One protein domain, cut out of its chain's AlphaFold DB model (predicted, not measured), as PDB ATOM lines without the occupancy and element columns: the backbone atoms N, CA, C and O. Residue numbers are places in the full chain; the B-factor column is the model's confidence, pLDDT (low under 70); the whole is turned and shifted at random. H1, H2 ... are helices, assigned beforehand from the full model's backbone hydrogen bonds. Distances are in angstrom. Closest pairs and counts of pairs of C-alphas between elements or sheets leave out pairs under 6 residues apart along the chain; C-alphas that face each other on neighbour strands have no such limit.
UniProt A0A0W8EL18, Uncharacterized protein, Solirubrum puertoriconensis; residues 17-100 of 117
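What this domain is: This is residues 17 to 100 of the 117 residues of an uncharacterized protein of Solirubrum puertoriconensis (UniProt A0A0W8EL18). Three helices, H1, H2 and H4, make a small bundle with their centres in a triangle, and H3 packs on H2 on the side away from H4. H2 is in the middle and runs against the other three, while a long loop, residues 68 to 86, passes round the outside from H3 to H4. The printed part has 84 residues with four named helices, H1 to H4 along the chain, and no named strand; the class is all helix. It is compact, with a radius of gyration of the C-alphas of 12.6 A, and spans 32 by 32 by 22 A.

Where its parts are: H1, the longest helix, holds residues 17 to 32 and measures 22.4 A, from C-alpha 17 at (43.367, -17.687, 34.683). H2 is residues 39 to 49, 15.4 A; H3 is residues 55 to 67, 17.0 A. H4, residues 87 to 99, measures 18.7 A and ends with C-alpha 99 at (23.244, -26.747, 46.138).

How they stand to each other: H1, H2 and H4 form an up and down bundle, each running against the one before it. H1 touches H2 with residues 17 to 23 alone, closest at the C-alphas of Arg 19 and Val 49, 5.2 A; this helical hairpin has a shallow tilt of 27 degrees. H1 and H4 are close but not clearly touching, with the C-alphas of Ala 31 and Leu 97 closest at 6.6 A. H2, the hub, touches H4, closest at the C-alphas of Lys 46 and Ala 87, 6.1 A, at a shallow tilt of 33 degrees, only just short of steep. H2 and H3 are a hairpin, closest at the C-alphas of Leu 44 and Leu 58, 6.8 A. H3 is apart from H1 and H4. Each O i to N i+4 pair is within hydrogen-bond range in H1, H3 and H4, and 6 of 7 in H2.

The domain as a whole: The C-alphas farthest apart, of Asp 33 and Gly 81, are 35.3 A apart. The printed part has no cut; the link from H3 to H4 is long, 19 residues. Mean pLDDT of the printed part is 85.9, and no printed residue is under 70.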
ATOM      1  N   ALA A  17      44.226 -18.582  33.907       90.69
ATOM      2  CA  ALA A  17      43.367 -17.687  34.683       90.69
ATOM      3  C   ALA A  17      42.274 -17.016  33.830       90.69
ATOM      4  O   ALA A  17      41.130 -16.906  34.268       90.69
ATOM      5  N   GLN A  18      42.594 -16.591  32.603       90.31
ATOM      6  CA  GLN A  18      41.607 -16.025  31.675       90.31
ATOM      7  C   GLN A  18      40.609 -17.086  31.202       90.31
ATOM      8  O   GLN A  18      39.407 -16.823  31.174       90.31
ATOM      9  N   ARG A  19      41.083 -18.299  30.897       91.56
ATOM     10  CA  ARG A  19      40.213 -19.426  30.530       91.56
ATOM     11  C   ARG A  19      39.293 -19.825  31.682       91.56
ATOM     12  O   ARG A  19      38.105 -20.054  31.465       91.56
ATOM     13  N   TRP A  20      39.819 -19.835  32.906       93.44
ATOM     14  CA  TRP A  20      39.020 -20.034  34.109       93.44
ATOM     15  C   TRP A  20      37.957 -18.945  34.267       93.44
ATOM     16  O   TRP A  20      36.803 -19.278  34.500       93.44
ATOM     17  N   ALA A  21      38.288 -17.666  34.070       91.81
ATOM     18  CA  ALA A  21      37.310 -16.582  34.171       91.81
ATOM     19  C   ALA A  21      36.142 -16.740  33.176       91.81
ATOM     20  O   ALA A  21      34.986 -16.527  33.546       91.81
ATOM     21  N   VAL A  22      36.427 -17.167  31.940       89.69
ATOM     22  CA  VAL A  22      35.393 -17.485  30.938       89.69
ATOM     23  C   VAL A  22      34.504 -18.634  31.417       89.69
ATOM     24  O   VAL A  22      33.278 -18.532  31.370       89.69
ATOM     25  N   LEU A  23      35.113 -19.714  31.910       91.19
ATOM     26  CA  LEU A  23      34.385 -20.877  32.406       91.19
ATOM     27  C   LEU A  23      33.533 -20.527  33.641       91.19
ATOM     28  O   LEU A  23      32.369 -20.919  33.720       91.19
ATOM     29  N   ALA A  24      34.082 -19.739  34.567       90.94
ATOM     30  CA  ALA A  24      33.399 -19.268  35.763       90.94
ATOM     31  C   ALA A  24      32.151 -18.445  35.423       90.94
ATOM     32  O   ALA A  24      31.072 -18.670  35.976       90.94
ATOM     33  N   TRP A  25      32.285 -17.540  34.450       88.38
ATOM     34  CA  TRP A  25      31.162 -16.769  33.930       88.38
ATOM     35  C   TRP A  25      30.084 -17.668  33.306       88.38
ATOM     36  O   TRP A  25      28.905 -17.497  33.609       88.38
ATOM     37  N   ALA A  26      30.467 -18.662  32.496       86.00
ATOM     38  CA  ALA A  26      29.520 -19.579  31.857       86.00
ATOM     39  C   ALA A  26      28.727 -20.413  32.877       86.00
ATOM     40  O   ALA A  26      27.509 -20.561  32.762       86.00
ATOM     41  N   PHE A  27      29.401 -20.913  33.911       85.44
ATOM     42  CA  PHE A  27      28.763 -21.612  35.022       85.44
ATOM     43  C   PHE A  27      27.757 -20.721  35.773       85.44
ATOM     44  O   PHE A  27      26.636 -21.158  36.035       85.44
ATOM     45  N   ALA A  28      28.116 -19.467  36.070       83.62
ATOM     46  CA  ALA A  28      27.222 -18.515  36.732       83.62
ATOM     47  C   ALA A  28      26.019 -18.114  35.852       83.62
ATOM     48  O   ALA A  28      24.894 -17.986  36.346       83.62
ATOM     49  N   ALA A  29      26.235 -17.953  34.542       82.25
ATOM     50  CA  ALA A  29      25.177 -17.671  33.573       82.25
ATOM     51  C   ALA A  29      24.176 -18.835  33.486       82.25
ATOM     52  O   ALA A  29      22.970 -18.615  33.589       82.25
ATOM     53  N   GLY A  30      24.668 -20.075  33.394       78.25
ATOM     54  CA  GLY A  30      23.824 -21.272  33.427       78.25
ATOM     55  C   GLY A  30      23.028 -21.389  34.729       78.25
ATOM     56  O   GLY A  30      21.817 -21.609  34.696       78.25
ATOM     57  N   ALA A  31      23.675 -21.157  35.872       78.50
ATOM     58  CA  ALA A  31      23.020 -21.179  37.178       78.50
ATOM     59  C   ALA A  31      21.895 -20.145  37.307       78.50
ATOM     60  O   ALA A  31      20.838 -20.453  37.859       78.50
ATOM     61  N   SER A  32      22.088 -18.944  36.751       75.88
ATOM     62  CA  SER A  32      21.061 -17.893  36.716       75.88
ATOM     63  C   SER A  32      19.806 -18.326  35.953       75.88
ATOM     64  O   SER A  32      18.704 -17.875  36.265       75.88
ATOM     65  N   ASP A  33      19.954 -19.246  34.997       71.62
ATOM     66  CA  ASP A  33      18.839 -19.822  34.247       71.62
ATOM     67  C   ASP A  33      18.319 -21.150  34.823       71.62
ATOM     68  O   ASP A  33      17.432 -21.787  34.255       71.62
ATOM     69  N   GLY A  34      18.819 -21.550  35.996       70.44
ATOM     70  CA  GLY A  34      18.461 -22.795  36.675       70.44
ATOM     71  C   GLY A  34      19.167 -24.035  36.123       70.44
ATOM     72  O   GLY A  34      18.880 -25.146  36.577       70.44
ATOM     73  N   ALA A  35      20.091 -23.869  35.172       75.25
ATOM     74  CA  ALA A  35      20.918 -24.958  34.679       75.25
ATOM     75  C   ALA A  35      22.011 -25.294  35.699       75.25
ATOM     76  O   ALA A  35      22.649 -24.418  36.282       75.25
ATOM     77  N   ARG A  36      22.247 -26.591  35.902       76.88
ATOM     78  CA  ARG A  36      23.315 -27.082  36.773       76.88
ATOM     79  C   ARG A  36      24.420 -27.692  35.925       76.88
ATOM     80  O   ARG A  36      24.123 -28.549  35.092       76.88
ATOM     81  N   PRO A  37      25.683 -27.306  36.138       74.44
ATOM     82  CA  PRO A  37      26.773 -27.929  35.416       74.44
ATOM     83  C   PRO A  37      26.930 -29.404  35.777       74.44
ATOM     84  O   PRO A  37      27.073 -29.767  36.947       74.44
ATOM     85  N   SER A  38      26.927 -30.262  34.757       83.00
ATOM     86  CA  SER A  38      27.184 -31.684  34.959       83.00
ATOM     87  C   SER A  38      28.657 -31.946  35.284       83.00
ATOM     88  O   SER A  38      29.539 -31.133  34.993       83.00
ATOM     89  N   THR A  39      28.929 -33.130  35.834       86.75
ATOM     90  CA  THR A  39      30.294 -33.620  36.072       86.75
ATOM     91  C   THR A  39      31.111 -33.691  34.789       86.75
ATOM     92  O   THR A  39      32.307 -33.417  34.817       86.75
ATOM     93  N   GLU A  40      30.472 -33.984  33.655       88.19
ATOM     94  CA  GLU A  40      31.164 -34.039  32.368       88.19
ATOM     95  C   GLU A  40      31.583 -32.643  31.902       88.19
ATOM     96  O   GLU A  40      32.703 -32.456  31.435       88.19
ATOM     97  N   PHE A  41      30.747 -31.622  32.120       88.25
ATOM     98  CA  PHE A  41      31.133 -30.248  31.797       88.25
ATOM     99  C   PHE A  41      32.258 -29.737  32.708       88.25
ATOM    100  O   PHE A  41      33.204 -29.115  32.227       88.25
ATOM    101  N   ALA A  42      32.220 -30.060  34.006       89.25
ATOM    102  CA  ALA A  42      33.318 -29.750  34.924       89.25
ATOM    103  C   ALA A  42      34.628 -30.446  34.512       89.25
ATOM    104  O   ALA A  42      35.696 -29.829  34.537       89.25
ATOM    105  N   ARG A  43      34.549 -31.705  34.064       91.38
ATOM    106  CA  ARG A  43      35.688 -32.434  33.498       91.38
ATOM    107  C   ARG A  43      36.256 -31.726  32.273       91.38
ATOM    108  O   ARG A  43      37.450 -31.439  32.265       91.38
ATOM    109  N   LEU A  44      35.424 -31.408  31.282       92.25
ATOM    110  CA  LEU A  44      35.847 -30.683  30.077       92.25
ATOM    111  C   LEU A  44      36.480 -29.327  30.420       92.25
ATOM    112  O   LEU A  44      37.503 -28.956  29.845       92.25
ATOM    113  N   GLY A  45      35.933 -28.632  31.420       92.31
ATOM    114  CA  GLY A  45      36.479 -27.386  31.949       92.31
ATOM    115  C   GLY A  45      37.933 -27.499  32.417       92.31
ATOM    116  O   GLY A  45      38.729 -26.610  32.120       92.31
ATOM    117  N   LYS A  46      38.319 -28.607  33.071       93.44
ATOM    118  CA  LYS A  46      39.714 -28.843  33.494       93.44
ATOM    119  C   LYS A  46      40.673 -28.900  32.300       93.44
ATOM    120  O   LYS A  46      41.709 -28.243  32.325       93.44
ATOM    121  N   PHE A  47      40.311 -29.638  31.249       92.25
ATOM    122  CA  PHE A  47      41.111 -29.743  30.021       92.25
ATOM    123  C   PHE A  47      41.181 -28.407  29.272       92.25
ATOM    124  O   PHE A  47      42.246 -28.027  28.791       92.25
ATOM    125  N   TYR A  48      40.078 -27.652  29.228       92.56
ATOM    126  CA  TYR A  48      40.049 -26.329  28.602       92.56
ATOM    127  C   TYR A  48      40.964 -25.332  29.321       92.56
ATOM    128  O   TYR A  48      41.768 -24.655  28.676       92.56
ATOM    129  N   VAL A  49      40.878 -25.259  30.652       92.44
ATOM    130  CA  VAL A  49      41.704 -24.363  31.478       92.44
ATOM    131  C   VAL A  49      43.182 -24.754  31.423       92.44
ATOM    132  O   VAL A  49      44.043 -23.874  31.378       92.44
ATOM    133  N   ALA A  50      43.478 -26.054  31.367       90.19
ATOM    134  CA  ALA A  50      44.831 -26.569  31.176       90.19
ATOM    135  C   ALA A  50      45.375 -26.391  29.749       90.19
ATOM    136  O   ALA A  50      46.558 -26.634  29.544       90.19
ATOM    137  N   GLY A  51      44.545 -25.962  28.792       87.56
ATOM    138  CA  GLY A  51      44.938 -25.731  27.400       87.56
ATOM    139  C   GLY A  51      44.918 -26.958  26.501       87.56
ATOM    140  O   GLY A  51      45.192 -26.821  25.319       87.56
ATOM    141  N   ASP A  52      44.543 -28.131  27.007       88.88
ATOM    142  CA  ASP A  52      44.509 -29.368  26.212       88.88
ATOM    143  C   ASP A  52      43.441 -29.353  25.118       88.88
ATOM    144  O   ASP A  52      43.523 -30.112  24.154       88.88
ATOM    145  N   ILE A  53      42.415 -28.521  25.301       89.06
ATOM    146  CA  ILE A  53      41.371 -28.251  24.317       89.06
ATOM    147  C   ILE A  53      41.156 -26.741  24.214       89.06
ATOM    148  O   ILE A  53      41.330 -25.993  25.182       89.06
ATOM    149  N   ASP A  54      40.768 -26.276  23.034       87.69
ATOM    150  CA  ASP A  54      40.352 -24.892  22.824       87.69
ATOM    151  C   ASP A  54      38.837 -24.713  23.055       87.69
ATOM    152  O   ASP A  54      38.105 -25.658  23.364       87.69
ATOM    153  N   LEU A  55      38.359 -23.471  22.938       86.19
ATOM    154  CA  LEU A  55      36.946 -23.152  23.136       86.19
ATOM    155  C   LEU A  55      36.048 -23.782  22.057       86.19
ATOM    156  O   LEU A  55      34.902 -24.119  22.346       86.19
ATOM    157  N   ALA A  56      36.552 -23.962  20.832       86.50
ATOM    158  CA  ALA A  56      35.786 -24.563  19.743       86.50
ATOM    159  C   ALA A  56      35.581 -26.066  19.982       86.50
ATOM    160  O   ALA A  56      34.468 -26.566  19.824       86.50
ATOM    161  N   MET A  57      36.619 -26.766  20.441       88.94
ATOM    162  CA  MET A  57      36.551 -28.161  20.873       88.94
ATOM    163  C   MET A  57      35.618 -28.329  22.075       88.94
ATOM    164  O   MET A  57      34.772 -29.222  22.063       88.94
ATOM    165  N   LEU A  58      35.716 -27.447  23.080       88.88
ATOM    166  CA  LEU A  58      34.790 -27.444  24.217       88.88
ATOM    167  C   LEU A  58      33.337 -27.267  23.749       88.88
ATOM    168  O   LEU A  58      32.470 -28.030  24.165       88.88
ATOM    169  N   SER A  59      33.077 -26.298  22.868       87.06
ATOM    170  CA  SER A  59      31.737 -26.042  22.323       87.06
ATOM    171  C   SER A  59      31.199 -27.242  21.545       87.06
ATOM    172  O   SER A  59      30.069 -27.653  21.782       87.06
ATOM    173  N   ALA A  60      32.004 -27.842  20.666       87.81
ATOM    174  CA  ALA A  60      31.583 -28.991  19.865       87.81
ATOM    175  C   ALA A  60      31.237 -30.211  20.735       87.81
ATOM    176  O   ALA A  60      30.247 -30.900  20.482       87.81
ATOM    177  N   GLU A  61      32.013 -30.465  21.791       89.75
ATOM    178  CA  GLU A  61      31.733 -31.567  22.713       89.75
ATOM    179  C   GLU A  61      30.491 -31.290  23.573       89.75
ATOM    180  O   GLU A  61      29.698 -32.198  23.820       89.75
ATOM    181  N   MET A  62      30.254 -30.034  23.964       87.38
ATOM    182  CA  MET A  62      29.002 -29.628  24.610       87.38
ATOM    183  C   MET A  62      27.796 -29.816  23.677       87.38
ATOM    184  O   MET A  62      26.787 -30.394  24.085       87.38
ATOM    185  N   ASP A  63      27.912 -29.415  22.413       88.12
ATOM    186  CA  ASP A  63      26.872 -29.616  21.399       88.12
ATOM    187  C   ASP A  63      26.551 -31.101  21.199       88.12
ATOM    188  O   ASP A  63      25.385 -31.503  21.120       88.12
ATOM    189  N   ARG A  64      27.585 -31.944  21.192       87.69
ATOM    190  CA  ARG A  64      27.447 -33.400  21.115       87.69
ATOM    191  C   ARG A  64      26.738 -33.978  22.344       87.69
ATOM    192  O   ARG A  64      25.837 -34.802  22.195       87.69
ATOM    193  N   LEU A  65      27.140 -33.566  23.548       84.06
ATOM    194  CA  LEU A  65      26.647 -34.125  24.814       84.06
ATOM    195  C   LEU A  65      25.211 -33.714  25.149       84.06
ATOM    196  O   LEU A  65      24.452 -34.542  25.651       84.06
ATOM    197  N   TYR A  66      24.843 -32.455  24.904       81.31
ATOM    198  CA  TYR A  66      23.567 -31.903  25.379       81.31
ATOM    199  C   TYR A  66      22.534 -31.694  24.278       81.31
ATOM    200  O   TYR A  66      21.338 -31.694  24.569       81.31
ATOM    201  N   PHE A  67      22.971 -31.543  23.028       80.88
ATOM    202  CA  PHE A  67      22.090 -31.247  21.898       80.88
ATOM    203  C   PHE A  67      22.097 -32.349  20.828       80.88
ATOM    204  O   PHE A  67      21.317 -32.292  19.881       80.88
ATOM    205  N   GLY A  68      22.920 -33.391  21.002       74.31
ATOM    206  CA  GLY A  68      22.922 -34.579  20.147       74.31
ATOM    207  C   GLY A  68      23.502 -34.349  18.751       74.31
ATOM    208  O   GLY A  68      23.215 -35.124  17.841       74.31
ATOM    209  N   HIS A  69      24.303 -33.296  18.561       80.88
ATOM    210  CA  HIS A  69      24.983 -33.066  17.289       80.88
ATOM    211  C   HIS A  69      26.032 -34.154  17.015       80.88
ATOM    212  O   HIS A  69      26.776 -34.562  17.905       80.88
ATOM    213  N   GLU A  70      26.117 -34.610  15.763       77.31
ATOM    214  CA  GLU A  70      27.096 -35.614  15.336       77.31
ATOM    215  C   GLU A  70      28.485 -34.986  15.150       77.31
ATOM    216  O   GLU A  70      28.907 -34.656  14.043       77.31
ATOM    217  N   TYR A  71      29.211 -34.837  16.258       76.19
ATOM    218  CA  TYR A  71      30.644 -34.551  16.261       76.19
ATOM    219  C   TYR A  71      31.444 -35.794  16.677       76.19
ATOM    220  O   TYR A  71      30.961 -36.588  17.495       76.19
ATOM    221  N   PRO A  72      32.675 -35.987  16.160       79.44
ATOM    222  CA  PRO A  72      33.579 -37.002  16.691       79.44
ATOM    223  C   PRO A  72      33.806 -36.755  18.190       79.44
ATOM    224  O   PRO A  72      34.113 -35.621  18.558       79.44
ATOM    225  N   PRO A  73      33.670 -37.774  19.060       81.88
ATOM    226  CA  PRO A  73      33.819 -37.576  20.494       81.88
ATOM    227  C   PRO A  73      35.261 -37.211  20.848       81.88
ATOM    228  O   PRO A  73      36.208 -37.853  20.374       81.88
ATOM    229  N   LEU A  74      35.429 -36.220  21.725       85.88
ATOM    230  CA  LEU A  74      36.735 -35.941  22.311       85.88
ATOM    231  C   LEU A  74      37.145 -37.078  23.253       85.88
ATOM    232  O   LEU A  74      36.442 -37.423  24.201       85.88
ATOM    233  N   VAL A  75      38.324 -37.652  23.011       85.44
ATOM    234  CA  VAL A  75      38.919 -38.661  23.892       85.44
ATOM    235  C   VAL A  75      39.915 -37.966  24.810       85.44
ATOM    236  O   VAL A  75      41.055 -37.712  24.428       85.44
ATOM    237  N   LEU A  76      39.471 -37.649  26.024       85.06
ATOM    238  CA  LEU A  76      40.279 -36.966  27.033       85.06
ATOM    239  C   LEU A  76      40.620 -37.926  28.168       85.06
ATOM    240  O   LEU A  76      39.725 -38.496  28.794       85.06
ATOM    241  N   VAL A  77      41.907 -38.092  28.461       84.69
ATOM    242  CA  VAL A  77      42.387 -38.987  29.519       84.69
ATOM    243  C   VAL A  77      42.976 -38.152  30.648       84.69
ATOM    244  O   VAL A  77      43.880 -37.347  30.435       84.69
ATOM    245  N   GLU A  78      42.446 -38.327  31.860       84.19
ATOM    246  CA  GLU A  78      43.057 -37.768  33.065       84.19
ATOM    247  C   GLU A  78      44.178 -38.703  33.514       84.19
ATOM    248  O   GLU A  78      43.928 -39.811  33.991       84.19
ATOM    249  N   GLU A  79      45.422 -38.278  33.314       83.31
ATOM    250  CA  GLU A  79      46.582 -39.051  33.745       83.31
ATOM    251  C   GLU A  79      46.703 -39.050  35.280       83.31
ATOM    252  O   GLU A  79      46.555 -37.997  35.914       83.31
ATOM    253  N   PRO A  80      47.000 -40.202  35.911       81.88
ATOM    254  CA  PRO A  80      47.229 -40.264  37.349       81.88
ATOM    255  C   PRO A  80      48.347 -39.310  37.788       81.88
ATOM    256  O   PRO A  80      49.457 -39.359  37.268       81.88
ATOM    257  N   GLY A  81      48.063 -38.456  38.773       82.25
ATOM    258  CA  GLY A  81      49.031 -37.485  39.301       82.25
ATOM    259  C   GLY A  81      49.142 -36.185  38.501       82.25
ATOM    260  O   GLY A  81      49.894 -35.295  38.902       82.25
ATOM    261  N   ARG A  82      48.379 -36.031  37.412       84.62
ATOM    262  CA  ARG A  82      48.311 -34.771  36.673       84.62
ATOM    263  C   ARG A  82      47.680 -33.671  37.524       84.62
ATOM    264  O   ARG A  82      46.586 -33.831  38.063       84.62
ATOM    265  N   VAL A  83      48.354 -32.527  37.593       86.69
ATOM    266  CA  VAL A  83      47.834 -31.325  38.250       86.69
ATOM    267  C   VAL A  83      47.156 -30.451  37.202       86.69
ATOM    268  O   VAL A  83      47.801 -29.964  36.276       86.69
ATOM    269  N   PHE A  84      45.850 -30.254  37.357       87.94
ATOM    270  CA  PHE A  84      45.073 -29.333  36.534       87.94
ATOM    271  C   PHE A  84      44.999 -27.960  37.221       87.94
ATOM    272  O   PHE A  84      44.629 -27.896  38.399       87.94
ATOM    273  N   PRO A  85      45.325 -26.853  36.527       89.44
ATOM    274  CA  PRO A  85      45.126 -25.514  37.068       89.44
ATOM    275  C   PRO A  85      43.648 -25.273  37.394       89.44
ATOM    276  O   PRO A  85      42.773 -25.679  36.632       89.44
ATOM    277  N   PHE A  86      43.379 -24.602  38.513       93.75
ATOM    278  CA  PHE A  86      42.030 -24.254  38.978       93.75
ATOM    279  C   PHE A  86      41.065 -25.441  39.183       93.75
ATOM    280  O   PHE A  86      39.851 -25.260  39.248       93.75
ATOM    281  N   ALA A  87      41.566 -26.678  39.273       91.12
ATOM    282  CA  ALA A  87      40.708 -27.856  39.405       91.12
ATOM    283  C   ALA A  87      39.861 -27.843  40.684       91.12
ATOM    284  O   ALA A  87      38.698 -28.243  40.650       91.12
ATOM    285  N   ALA A  88      40.431 -27.359  41.792       91.50
ATOM    286  CA  ALA A  88      39.723 -27.238  43.061       91.50
ATOM    287  C   ALA A  88      38.601 -26.194  42.975       91.50
ATOM    288  O   ALA A  88      37.516 -26.414  43.503       91.50
ATOM    289  N   GLU A  89      38.838 -25.087  42.277       94.69
ATOM    290  CA  GLU A  89      37.879 -24.010  42.049       94.69
ATOM    291  C   GLU A  89      36.737 -24.459  41.133       94.69
ATOM    292  O   GLU A  89      35.573 -24.195  41.432       94.69
ATOM    293  N   ILE A  90      37.051 -25.203  40.065       91.38
ATOM    294  CA  ILE A  90      36.047 -25.825  39.189       91.38
ATOM    295  C   ILE A  90      35.149 -26.767  40.004       91.38
ATOM    296  O   ILE A  90      33.924 -26.684  39.914       91.38
ATOM    297  N   GLU A  91      35.738 -27.643  40.821       90.44
ATOM    298  CA  GLU A  91      34.985 -28.599  41.640       90.44
ATOM    299  C   GLU A  91      34.160 -27.901  42.731       90.44
ATOM    300  O   GLU A  91      32.993 -28.241  42.941       90.44
ATOM    301  N   ALA A  92      34.746 -26.916  43.416       90.81
ATOM    302  CA  ALA A  92      34.071 -26.139  44.448       90.81
ATOM    303  C   ALA A  92      32.852 -25.420  43.875       90.81
ATOM    304  O   ALA A  92      31.765 -25.507  44.448       90.81
ATOM    305  N   MET A  93      33.001 -24.788  42.713       88.31
ATOM    306  CA  MET A  93      31.898 -24.075  42.095       88.31
ATOM    307  C   MET A  93      30.836 -25.030  41.546       88.31
ATOM    308  O   MET A  93      29.647 -24.772  41.706       88.31
ATOM    309  N   GLN A  94      31.219 -26.178  40.978       88.00
ATOM    310  CA  GLN A  94      30.246 -27.204  40.600       88.00
ATOM    311  C   GLN A  94      29.421 -27.666  41.815       88.00
ATOM    312  O   GLN A  94      28.195 -27.773  41.729       88.00
ATOM    313  N   LYS A  95      30.084 -27.915  42.953       87.69
ATOM    314  CA  LYS A  95      29.429 -28.295  44.212       87.69
ATOM    315  C   LYS A  95      28.499 -27.198  44.714       87.69
ATOM    316  O   LYS A  95      27.358 -27.499  45.051       87.69
ATOM    317  N   GLU A  96      28.949 -25.947  44.725       87.81
ATOM    318  CA  GLU A  96      28.140 -24.796  45.131       87.81
ATOM    319  C   GLU A  96      26.881 -24.668  44.264       87.81
ATOM    320  O   GLU A  96      25.764 -24.660  44.786       87.81
ATOM    321  N   LEU A  97      27.030 -24.687  42.939       83.62
ATOM    322  CA  LEU A  97      25.909 -24.569  42.005       83.62
ATOM    323  C   LEU A  97      24.931 -25.749  42.095       83.62
ATOM    324  O   LEU A  97      23.731 -25.576  41.879       83.62
ATOM    325  N   ALA A  98      25.406 -26.939  42.469       82.06
ATOM    326  CA  ALA A  98      24.538 -28.086  42.727       82.06
ATOM    327  C   ALA A  98      23.648 -27.905  43.974       82.06
ATOM    328  O   ALA A  98      22.584 -28.528  44.042       82.06
ATOM    329  N   THR A  99      24.045 -27.057  44.934       83.69
ATOM    330  CA  THR A  99      23.244 -26.747  46.138       83.69
ATOM    331  C   THR A  99      22.175 -25.685  45.907       83.69
ATOM    332  O   THR A  99      21.271 -25.551  46.735       83.69
ATOM    333  N   LEU A 100      22.237 -24.950  44.791       76.88
ATOM    334  CA  LEU A 100      21.247 -23.919  44.502       76.88
ATOM    335  C   LEU A 100      19.848 -24.539  44.364       76.88
ATOM    336  O   LEU A 100      19.695 -25.587  43.717       76.88
TER     337      LEU A 100